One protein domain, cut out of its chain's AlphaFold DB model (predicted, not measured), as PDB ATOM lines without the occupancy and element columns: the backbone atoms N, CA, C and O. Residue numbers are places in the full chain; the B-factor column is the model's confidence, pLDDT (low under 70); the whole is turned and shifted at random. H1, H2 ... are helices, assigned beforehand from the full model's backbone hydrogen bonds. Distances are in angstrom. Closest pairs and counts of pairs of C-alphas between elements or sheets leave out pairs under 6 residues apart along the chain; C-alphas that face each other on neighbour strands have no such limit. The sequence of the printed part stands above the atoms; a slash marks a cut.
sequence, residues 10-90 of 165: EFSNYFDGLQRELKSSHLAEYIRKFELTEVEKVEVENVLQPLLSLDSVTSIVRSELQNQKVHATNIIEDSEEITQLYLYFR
ATOM      1  N   GLU A  10     224.346 189.021 154.266       89.38
ATOM      2  CA  GLU A  10     222.968 189.177 154.709       89.38
ATOM      3  C   GLU A  10     222.540 190.625 154.487       89.38
ATOM      4  O   GLU A  10     223.287 191.561 154.783       89.38
ATOM      5  N   PHE A  11     221.334 190.801 153.955       89.44
ATOM      6  CA  PHE A  11     220.717 192.102 153.753       89.44
ATOM      7  C   PHE A  11     219.318 192.093 154.363       89.44
ATOM      8  O   PHE A  11     218.522 191.195 154.108       89.44
ATOM      9  N   SER A  12     219.021 193.113 155.162       91.75
ATOM     10  CA  SER A  12     217.705 193.340 155.751       91.75
ATOM     11  C   SER A  12     217.459 194.839 155.824       91.75
ATOM     12  O   SER A  12     218.339 195.595 156.243       91.75
ATOM     13  N   ASN A  13     216.287 195.281 155.372       93.88
ATOM     14  CA  ASN A  13     215.934 196.693 155.340       93.88
ATOM     15  C   ASN A  13     214.411 196.884 155.403       93.88
ATOM     16  O   ASN A  13     213.652 195.964 155.101       93.88
ATOM     17  N   TYR A  14     213.981 198.092 155.765       94.38
ATOM     18  CA  TYR A  14     212.581 198.505 155.782       94.38
ATOM     19  C   TYR A  14     212.355 199.614 154.760       94.38
ATOM     20  O   TYR A  14     213.156 200.546 154.651       94.38
ATOM     21  N   PHE A  15     211.242 199.522 154.039       91.50
ATOM     22  CA  PHE A  15     210.862 200.468 152.998       91.50
ATOM     23  C   PHE A  15     209.477 201.026 153.298       91.50
ATOM     24  O   PHE A  15     208.592 200.291 153.737       91.50
ATOM     25  N   ASP A  16     209.283 202.319 153.044       91.00
ATOM     26  CA  ASP A  16     207.950 202.902 153.105       91.00
ATOM     27  C   ASP A  16     207.172 202.502 151.848       91.00
ATOM     28  O   ASP A  16     207.519 202.896 150.732       91.00
ATOM     29  N   GLY A  17     206.110 201.713 152.026       87.38
ATOM     30  CA  GLY A  17     205.272 201.237 150.921       87.38
ATOM     31  C   GLY A  17     204.578 202.368 150.160       87.38
ATOM     32  O   GLY A  17     204.152 202.181 149.025       87.38
ATOM     33  N   LEU A  18     204.498 203.550 150.768       85.69
ATOM     34  CA  LEU A  18     203.876 204.757 150.241       85.69
ATOM     35  C   LEU A  18     204.890 205.721 149.594       85.69
ATOM     36  O   LEU A  18     204.503 206.788 149.118       85.69
ATOM     37  N   GLN A  19     206.168 205.326 149.524       82.69
ATOM     38  CA  GLN A  19     207.274 206.075 148.915       82.69
ATOM     39  C   GLN A  19     207.475 207.492 149.483       82.69
ATOM     40  O   GLN A  19     207.938 208.398 148.790       82.69
ATOM     41  N   ARG A  20     207.147 207.695 150.758       81.56
ATOM     42  CA  ARG A  20     207.467 208.909 151.510       81.56
ATOM     43  C   ARG A  20     208.958 208.926 151.852       81.56
ATOM     44  O   ARG A  20     209.613 207.887 151.937       81.56
ATOM     45  N   GLU A  21     209.487 210.111 152.142       83.50
ATOM     46  CA  GLU A  21     210.874 210.287 152.596       83.50
ATOM     47  C   GLU A  21     211.044 209.905 154.081       83.50
ATOM     48  O   GLU A  21     211.415 210.716 154.928       83.50
ATOM     49  N   LEU A  22     210.754 208.644 154.418       85.81
ATOM     50  CA  LEU A  22     210.950 208.090 155.756       85.81
ATOM     51  C   LEU A  22     212.248 207.289 155.825       85.81
ATOM     52  O   LEU A  22     212.563 206.468 154.963       85.81
ATOM     53  N   LYS A  23     213.008 207.497 156.901       90.56
ATOM     54  CA  LYS A  23     214.224 206.721 157.154       90.56
ATOM     55  C   LYS A  23     213.858 205.299 157.570       90.56
ATOM     56  O   LYS A  23     213.047 205.112 158.472       90.56
ATOM     57  N   SER A  24     214.564 204.313 157.019       92.81
ATOM     58  CA  SER A  24     214.427 202.902 157.415       92.81
ATOM     59  C   SER A  24     214.572 202.686 158.930       92.81
ATOM     60  O   SER A  24     213.840 201.898 159.521       92.81
ATOM     61  N   SER A  25     215.434 203.458 159.604       93.56
ATOM     62  CA  SER A  25     215.587 203.390 161.064       93.56
ATOM     63  C   SER A  25     214.310 203.744 161.832       93.56
ATOM     64  O   SER A  25     214.071 203.170 162.887       93.56
ATOM     65  N   HIS A  26     213.503 204.676 161.315       91.50
ATOM     66  CA  HIS A  26     212.217 205.045 161.912       91.50
ATOM     67  C   HIS A  26     211.189 203.926 161.706       91.50
ATOM     68  O   HIS A  26     210.468 203.574 162.629       91.50
ATOM     69  N   LEU A  27     211.181 203.283 160.534       93.38
ATOM     70  CA  LEU A  27     210.318 202.125 160.265       93.38
ATOM     71  C   LEU A  27     210.673 200.925 161.156       93.38
ATOM     72  O   LEU A  27     209.793 200.304 161.748       93.38
ATOM     73  N   ALA A  28     211.968 200.648 161.322       94.38
ATOM     74  CA  ALA A  28     212.465 199.602 162.212       94.38
ATOM     75  C   ALA A  28     212.045 199.819 163.677       94.38
ATOM     76  O   ALA A  28     211.934 198.863 164.445       94.38
ATOM     77  N   GLU A  29     211.826 201.070 164.082       94.25
ATOM     78  CA  GLU A  29     211.403 201.416 165.434       94.25
ATOM     79  C   GLU A  29     209.968 200.963 165.724       94.25
ATOM     80  O   GLU A  29     209.725 200.451 166.816       94.25
ATOM     81  N   TYR A  30     209.053 201.041 164.749       93.19
ATOM     82  CA  TYR A  30     207.689 200.518 164.908       93.19
ATOM     83  C   TYR A  30     207.700 199.023 165.216       93.19
ATOM     84  O   TYR A  30     207.082 198.583 166.180       93.19
ATOM     85  N   ILE A  31     208.480 198.263 164.446       92.62
ATOM     86  CA  ILE A  31     208.598 196.804 164.582       92.62
ATOM     87  C   ILE A  31     209.160 196.400 165.947       92.62
ATOM     88  O   ILE A  31     208.826 195.348 166.478       92.62
ATOM     89  N   ARG A  32     210.026 197.232 166.532       93.31
ATOM     90  CA  ARG A  32     210.613 196.970 167.853       93.31
ATOM     91  C   ARG A  32     209.704 197.377 169.007       93.31
ATOM     92  O   ARG A  32     209.807 196.782 170.075       93.31
ATOM     93  N   LYS A  33     208.906 198.434 168.835       95.00
ATOM     94  CA  LYS A  33     208.115 199.039 169.916       95.00
ATOM     95  C   LYS A  33     206.716 198.459 170.054       95.00
ATOM     96  O   LYS A  33     206.197 198.452 171.168       95.00
ATOM     97  N   PHE A  34     206.103 198.033 168.956       93.81
ATOM     98  CA  PHE A  34     204.700 197.635 168.932       93.81
ATOM     99  C   PHE A  34     204.548 196.137 168.682       93.81
ATOM    100  O   PHE A  34     205.374 195.509 168.023       93.81
ATOM    101  N   GLU A  35     203.477 195.568 169.233       90.44
ATOM    102  CA  GLU A  35     203.106 194.178 168.996       90.44
ATOM    103  C   GLU A  35     202.585 194.004 167.564       90.44
ATOM    104  O   GLU A  35     201.890 194.871 167.028       90.44
ATOM    105  N   LEU A  36     202.949 192.886 166.938       89.31
ATOM    106  CA  LEU A  36     202.589 192.574 165.563       89.31
ATOM    107  C   LEU A  36     201.470 191.538 165.549       89.31
ATOM    108  O   LEU A  36     201.619 190.453 166.109       89.31
ATOM    109  N   THR A  37     200.392 191.854 164.839       88.94
ATOM    110  CA  THR A  37     199.304 190.914 164.568       88.94
ATOM    111  C   THR A  37     199.374 190.496 163.110       88.94
ATOM    112  O   THR A  37     199.168 191.315 162.214       88.94
ATOM    113  N   GLU A  38     199.670 189.223 162.868       86.88
ATOM    114  CA  GLU A  38     199.628 188.653 161.525       86.88
ATOM    115  C   GLU A  38     198.175 188.406 161.110       86.88
ATOM    116  O   GLU A  38     197.377 187.855 161.872       86.88
ATOM    117  N   VAL A  39     197.825 188.842 159.902       84.62
ATOM    118  CA  VAL A  39     196.487 188.681 159.326       84.62
ATOM    119  C   VAL A  39     196.611 188.204 157.884       84.62
ATOM    120  O   VAL A  39     197.460 188.689 157.141       84.62
ATOM    121  N   GLU A  40     195.743 187.279 157.462       78.94
ATOM    122  CA  GLU A  40     195.704 186.819 156.063       78.94
ATOM    123  C   GLU A  40     195.206 187.919 155.116       78.94
ATOM    124  O   GLU A  40     195.593 187.984 153.948       78.94
ATOM    125  N   LYS A  41     194.341 188.801 155.625       78.19
ATOM    126  CA  LYS A  41     193.764 189.916 154.882       78.19
ATOM    127  C   LYS A  41     193.457 191.078 155.817       78.19
ATOM    128  O   LYS A  41     192.934 190.884 156.911       78.19
ATOM    129  N   VAL A  42     193.744 192.294 155.359       76.88
ATOM    130  CA  VAL A  42     193.356 193.518 156.065       76.88
ATOM    131  C   VAL A  42     191.945 193.907 155.626       76.88
ATOM    132  O   VAL A  42     191.748 194.415 154.524       76.88
ATOM    133  N   GLU A  43     190.953 193.633 156.472       75.62
ATOM    134  CA  GLU A  43     189.535 193.947 156.229       75.62
ATOM    135  C   GLU A  43     189.137 195.269 156.888       75.62
ATOM    136  O   GLU A  43     188.275 195.325 157.759       75.62
ATOM    137  N   VAL A  44     189.808 196.351 156.494       74.69
ATOM    138  CA  VAL A  44     189.447 197.708 156.916       74.69
ATOM    139  C   VAL A  44     189.059 198.490 155.663       74.69
ATOM    140  O   VAL A  44     189.713 198.376 154.630       74.69
ATOM    141  N   GLU A  45     187.977 199.265 155.727       70.19
ATOM    142  CA  GLU A  45     187.447 199.982 154.555       70.19
ATOM    143  C   GLU A  45     188.442 201.016 154.003       70.19
ATOM    144  O   GLU A  45     188.492 201.256 152.800       70.19
ATOM    145  N   ASN A  46     189.307 201.554 154.870       75.38
ATOM    146  CA  ASN A  46     190.235 202.637 154.547       75.38
ATOM    147  C   ASN A  46     191.705 202.199 154.448       75.38
ATOM    148  O   ASN A  46     192.614 202.918 154.868       75.38
ATOM    149  N   VAL A  47     191.959 201.004 153.909       80.75
ATOM    150  CA  VAL A  47     193.330 200.498 153.723       80.75
ATOM    151  C   VAL A  47     193.959 201.111 152.483       80.75
ATOM    152  O   VAL A  47     193.511 200.890 151.358       80.75
ATOM    153  N   LEU A  48     195.066 201.821 152.683       80.75
ATOM    154  CA  LEU A  48     195.887 202.298 151.578       80.75
ATOM    155  C   LEU A  48     196.687 201.147 150.968       80.75
ATOM    156  O   LEU A  48     197.343 200.379 151.673       80.75
ATOM    157  N   GLN A  49     196.662 201.066 149.640       79.94
ATOM    158  CA  GLN A  49     197.507 200.141 148.895       79.94
ATOM    159  C   GLN A  49     198.939 200.692 148.813       79.94
ATOM    160  O   GLN A  49     199.117 201.899 148.618       79.94
ATOM    161  N   PRO A  50     199.971 199.840 148.938       84.12
ATOM    162  CA  PRO A  50     201.346 200.270 148.734       84.12
ATOM    163  C   PRO A  50     201.554 200.710 147.278       84.12
ATOM    164  O   PRO A  50     201.168 200.015 146.340       84.12
ATOM    165  N   LEU A  51     202.204 201.858 147.092       83.88
ATOM    166  CA  LEU A  51     202.674 202.338 145.790       83.88
ATOM    167  C   LEU A  51     203.947 201.601 145.350       83.88
ATOM    168  O   LEU A  51     204.225 201.460 144.160       83.88
ATOM    169  N   LEU A  52     204.727 201.119 146.318       81.12
ATOM    170  CA  LEU A  52     205.922 200.331 146.073       81.12
ATOM    171  C   LEU A  52     205.551 198.875 145.754       81.12
ATOM    172  O   LEU A  52     205.069 198.142 146.618       81.12
ATOM    173  N   SER A  53     205.800 198.447 144.515       85.50
ATOM    174  CA  SER A  53     205.498 197.083 144.069       85.50
ATOM    175  C   SER A  53     206.507 196.046 144.572       85.50
ATOM    176  O   SER A  53     207.680 196.351 144.807       85.50
ATOM    177  N   LEU A  54     206.069 194.786 144.647       85.25
ATOM    178  CA  LEU A  54     206.913 193.640 145.002       85.25
ATOM    179  C   LEU A  54     208.147 193.509 144.090       85.25
ATOM    180  O   LEU A  54     209.258 193.287 144.578       85.25
ATOM    181  N   ASP A  55     207.971 193.704 142.782       85.44
ATOM    182  CA  ASP A  55     209.064 193.648 141.801       85.44
ATOM    183  C   ASP A  55     210.098 194.753 142.032       85.44
ATOM    184  O   ASP A  55     211.303 194.518 141.902       85.44
ATOM    185  N   SER A  56     209.641 195.946 142.430       87.06
ATOM    186  CA  SER A  56     210.517 197.077 142.748       87.06
ATOM    187  C   SER A  56     211.344 196.784 143.996       87.06
ATOM    188  O   SER A  56     212.564 196.930 143.960       87.06
ATOM    189  N   VAL A  57     210.711 196.303 145.077       88.50
ATOM    190  CA  VAL A  57     211.412 195.909 146.315       88.50
ATOM    191  C   VAL A  57     212.450 194.832 146.023       88.50
ATOM    192  O   VAL A  57     213.612 194.965 146.399       88.50
ATOM    193  N   THR A  58     212.051 193.790 145.296       89.81
ATOM    194  CA  THR A  58     212.930 192.673 144.933       89.81
ATOM    195  C   THR A  58     214.133 193.149 144.117       89.81
ATOM    196  O   THR A  58     215.264 192.749 144.386       89.81
ATOM    197  N   SER A  59     213.909 194.037 143.148       91.12
ATOM    198  CA  SER A  59     214.977 194.617 142.324       91.12
ATOM    199  C   SER A  59     215.948 195.466 143.146       91.12
ATOM    200  O   SER A  59     217.159 195.354 142.961       91.12
ATOM    201  N   ILE A  60     215.437 196.270 144.084       91.06
ATOM    202  CA  ILE A  60     216.259 197.074 145.001       91.06
ATOM    203  C   ILE A  60     217.138 196.161 145.862       91.06
ATOM    204  O   ILE A  60     218.352 196.345 145.903       91.06
ATOM    205  N   VAL A  61     216.549 195.143 146.501       91.25
ATOM    206  CA  VAL A  61     217.270 194.194 147.369       91.25
ATOM    207  C   VAL A  61     218.386 193.480 146.604       91.25
ATOM    208  O   VAL A  61     219.522 193.420 147.073       91.25
ATOM    209  N   ARG A  62     218.086 192.977 145.399       91.31
ATOM    210  CA  ARG A  62     219.078 192.321 144.536       91.31
ATOM    211  C   ARG A  62     220.208 193.264 144.141       91.31
ATOM    212  O   ARG A  62     221.372 192.886 144.216       91.31
ATOM    213  N   SER A  63     219.883 194.501 143.766       91.88
ATOM    214  CA  SER A  63     220.897 195.496 143.410       91.88
ATOM    215  C   SER A  63     221.832 195.806 144.583       91.88
ATOM    216  O   SER A  63     223.043 195.888 144.385       91.88
ATOM    217  N   GLU A  64     221.305 195.913 145.805       91.25
ATOM    218  CA  GLU A  64     222.112 196.126 147.015       91.25
ATOM    219  C   GLU A  64     223.061 194.955 147.302       91.25
ATOM    220  O   GLU A  64     224.228 195.174 147.632       91.25
ATOM    221  N   LEU A  65     222.600 193.712 147.126       89.06
ATOM    222  CA  LEU A  65     223.448 192.525 147.267       89.06
ATOM    223  C   LEU A  65     224.547 192.483 146.197       89.06
ATOM    224  O   LEU A  65     225.712 192.267 146.525       89.06
ATOM    225  N   GLN A  66     224.206 192.757 144.937       84.94
ATOM    226  CA  GLN A  66     225.147 192.731 143.811       84.94
ATOM    227  C   GLN A  66     226.197 193.850 143.875       84.94
ATOM    228  O   GLN A  66     227.322 193.682 143.406       84.94
ATOM    229  N   ASN A  67     225.863 194.985 144.494       86.69
ATOM    230  CA  ASN A  67     226.807 196.081 144.715       86.69
ATOM    231  C   ASN A  67     227.875 195.754 145.776       86.69
ATOM    232  O   ASN A  67     228.866 196.484 145.914       86.69
ATOM    233  N   GLN A  68     227.721 194.660 146.525       84.75
ATOM    234  CA  GLN A  68     228.720 194.228 147.490       84.75
ATOM    235  C   GLN A  68     229.956 193.688 146.773       84.75
ATOM    236  O   GLN A  68     229.917 192.717 146.024       84.75
ATOM    237  N   LYS A  69     231.110 194.301 147.038       80.69
ATOM    238  CA  LYS A  69     232.365 193.902 146.393       80.69
ATOM    239  C   LYS A  69     232.789 192.511 146.848       80.69
ATOM    240  O   LYS A  69     233.140 192.328 148.016       80.69
ATOM    241  N   VAL A  70     232.836 191.556 145.923       80.38
ATOM    242  CA  VAL A  70     233.422 190.228 146.132       80.38
ATOM    243  C   VAL A  70     234.819 190.199 145.515       80.38
ATOM    244  O   VAL A  70     234.988 190.324 144.306       80.38
ATOM    245  N   HIS A  71     235.843 190.042 146.355       78.62
ATOM    246  CA  HIS A  71     237.224 189.885 145.901       78.62
ATOM    247  C   HIS A  71     237.542 188.398 145.744       78.62
ATOM    248  O   HIS A  71     237.982 187.747 146.689       78.62
ATOM    249  N   ALA A  72     237.307 187.865 144.548       80.75
ATOM    250  CA  ALA A  72     237.654 186.496 144.190       80.75
ATOM    251  C   ALA A  72     238.342 186.469 142.823       80.75
ATOM    252  O   ALA A  72     237.954 187.192 141.910       80.75
ATOM    253  N   THR A  73     239.367 185.626 142.674       84.00
ATOM    254  CA  THR A  73     240.010 185.407 141.368       84.00
ATOM    255  C   THR A  73     239.079 184.666 140.414       84.00
ATOM    256  O   THR A  73     239.034 185.001 139.241       84.00
ATOM    257  N   ASN A  74     238.331 183.684 140.931       84.06
ATOM    258  CA  ASN A  74     237.288 182.954 140.218       84.06
ATOM    259  C   ASN A  74     236.099 182.752 141.160       84.06
ATOM    260  O   ASN A  74     236.287 182.299 142.290       84.06
ATOM    261  N   ILE A  75     234.893 183.043 140.679       86.06
ATOM    262  CA  ILE A  75     233.635 182.730 141.362       86.06
ATOM    263  C   ILE A  75     233.145 181.391 140.804       86.06
ATOM    264  O   ILE A  75     233.018 181.240 139.591       86.06
ATOM    265  N   ILE A  76     232.957 180.401 141.679       87.50
ATOM    266  CA  ILE A  76     232.499 179.051 141.296       87.50
ATOM    267  C   ILE A  76     230.972 178.982 141.338       87.50
ATOM    268  O   ILE A  76     230.357 178.395 140.453       87.50
ATOM    269  N   GLU A  77     230.383 179.593 142.359       85.69
ATOM    270  CA  GLU A  77     228.951 179.631 142.615       85.69
ATOM    271  C   GLU A  77     228.625 180.974 143.272       85.69
ATOM    272  O   GLU A  77     229.375 181.442 144.133       85.69
ATOM    273  N   ASP A  78     227.535 181.589 142.825       86.06
ATOM    274  CA  ASP A  78     226.957 182.797 143.400       86.06
ATOM    275  C   ASP A  78     225.437 182.656 143.332       86.06
ATOM    276  O   ASP A  78     224.880 182.354 142.273       86.06
ATOM    277  N   SER A  79     224.783 182.784 144.479       87.38
ATOM    278  CA  SER A  79     223.359 182.520 144.635       87.38
ATOM    279  C   SER A  79     222.754 183.525 145.597       87.38
ATOM    280  O   SER A  79     223.297 183.766 146.677       87.38
ATOM    281  N   GLU A  80     221.591 184.044 145.234       87.31
ATOM    282  CA  GLU A  80     220.799 184.963 146.043       87.31
ATOM    283  C   GLU A  80     219.447 184.325 146.377       87.31
ATOM    284  O   GLU A  80     218.801 183.709 145.529       87.31
ATOM    285  N   GLU A  81     219.010 184.486 147.622       87.19
ATOM    286  CA  GLU A  81     217.722 183.998 148.103       87.19
ATOM    287  C   GLU A  81     217.068 185.087 148.952       87.19
ATOM    288  O   GLU A  81     217.683 185.630 149.872       87.19
ATOM    289  N   ILE A  82     215.810 185.411 148.647       85.88
ATOM    290  CA  ILE A  82     214.983 186.252 149.514       85.88
ATOM    291  C   ILE A  82     214.220 185.311 150.433       85.88
ATOM    292  O   ILE A  82     213.288 184.635 150.008       85.88
ATOM    293  N   THR A  83     214.636 185.266 151.692       88.38
ATOM    294  CA  THR A  83     214.085 184.339 152.686       88.38
ATOM    295  C   THR A  83     212.788 184.845 153.305       88.38
ATOM    296  O   THR A  83     211.953 184.047 153.727       88.38
ATOM    297  N   GLN A  84     212.620 186.167 153.392       88.06
ATOM    298  CA  GLN A  84     211.512 186.804 154.097       88.06
ATOM    299  C   GLN A  84     211.108 188.117 153.426       88.06
ATOM    300  O   GLN A  84     211.953 188.946 153.090       88.06
ATOM    301  N   LEU A  85     209.797 188.322 153.284       88.00
ATOM    302  CA  LEU A  85     209.202 189.582 152.858       88.00
ATOM    303  C   LEU A  85     207.896 189.791 153.622       88.00
ATOM    304  O   LEU A  85     207.017 188.934 153.598       88.00
ATOM    305  N   TYR A  86     207.782 190.938 154.286       89.81
ATOM    306  CA  TYR A  86     206.647 191.274 155.138       89.81
ATOM    307  C   TYR A  86     206.053 192.615 154.719       89.81
ATOM    308  O   TYR A  86     206.790 193.561 154.434       89.81
ATOM    309  N   LEU A  87     204.722 192.700 154.727       89.44
ATOM    310  CA  LEU A  87     203.982 193.943 154.549       89.44
ATOM    311  C   LEU A  87     203.337 194.323 155.880       89.44
ATOM    312  O   LEU A  87     202.491 193.596 156.394       89.44
ATOM    313  N   TYR A  88     203.743 195.465 156.428       91.19
ATOM    314  CA  TYR A  88     203.225 195.981 157.690       91.19
ATOM    315  C   TYR A  88     202.258 197.131 157.431       91.19
ATOM    316  O   TYR A  88     202.569 198.054 156.679       91.19
ATOM    317  N   PHE A  89     201.111 197.097 158.104       88.62
ATOM    318  CA  PHE A  89     200.155 198.195 158.128       88.62
ATOM    319  C   PHE A  89     200.195 198.871 159.496       88.62
ATOM    320  O   PHE A  89     200.313 198.201 160.521       88.62
ATOM    321  N   ARG A  90     200.072 200.199 159.507       89.31
ATOM    322  CA  ARG A  90     199.903 200.986 160.732       89.31
ATOM    323  C   ARG A  90     198.665 201.876 160.622       89.31
ATOM    324  O   ARG A  90     198.399 202.384 159.530       89.31
TER     325      ARG A  90
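AT A GLANCE: This is residues 10 to 90 of the 165 residues of an uncharacterized protein of Acinetobacter baumannii (UniProt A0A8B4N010). With little regular structure, this is a long, loose rod made mostly of looping chain, with two short helices, H1 and H2, set apart from each other and the unnamed stretches of residues 10 to 23 and 67 to 90 passing partly between them. From the end of H2 the chain runs outward and folds back, and residues 67 to 79 stick out at one end. The 81 printed residues hold H1, then H2, and no named strand; the class is all helix, with 23 residues in named elements. The whole is loose, with a radius of gyration of the C-alphas of 16.1 A, spanning 55 by 23 by 22 A.

IN THESE COORDINATES: H2, residues 54 to 66, measures 18.3 A from C-alpha 54 at (206.913, 193.640, 145.002) to C-alpha 66 at (225.147, 192.731, 143.811). H1, residues 24 to 33, measures 14.5 A and begins at C-alpha 24 at (214.427, 202.902, 157.415).

HOW THE PARTS SIT: H1 and H2 are apart, with no C-alpha of the one within 8 A of the other. In H2 every O i to N i+4 pair is within hydrogen-bond range; in H1, 4 of 6 are.

THE WHOLE: The C-alphas farthest apart, Glu 45 and Thr 73, are 56.1 A apart. The link from H1 to H2, 20 residues, is long. The printed part has no cut, and no printed residue has a pLDDT under 70.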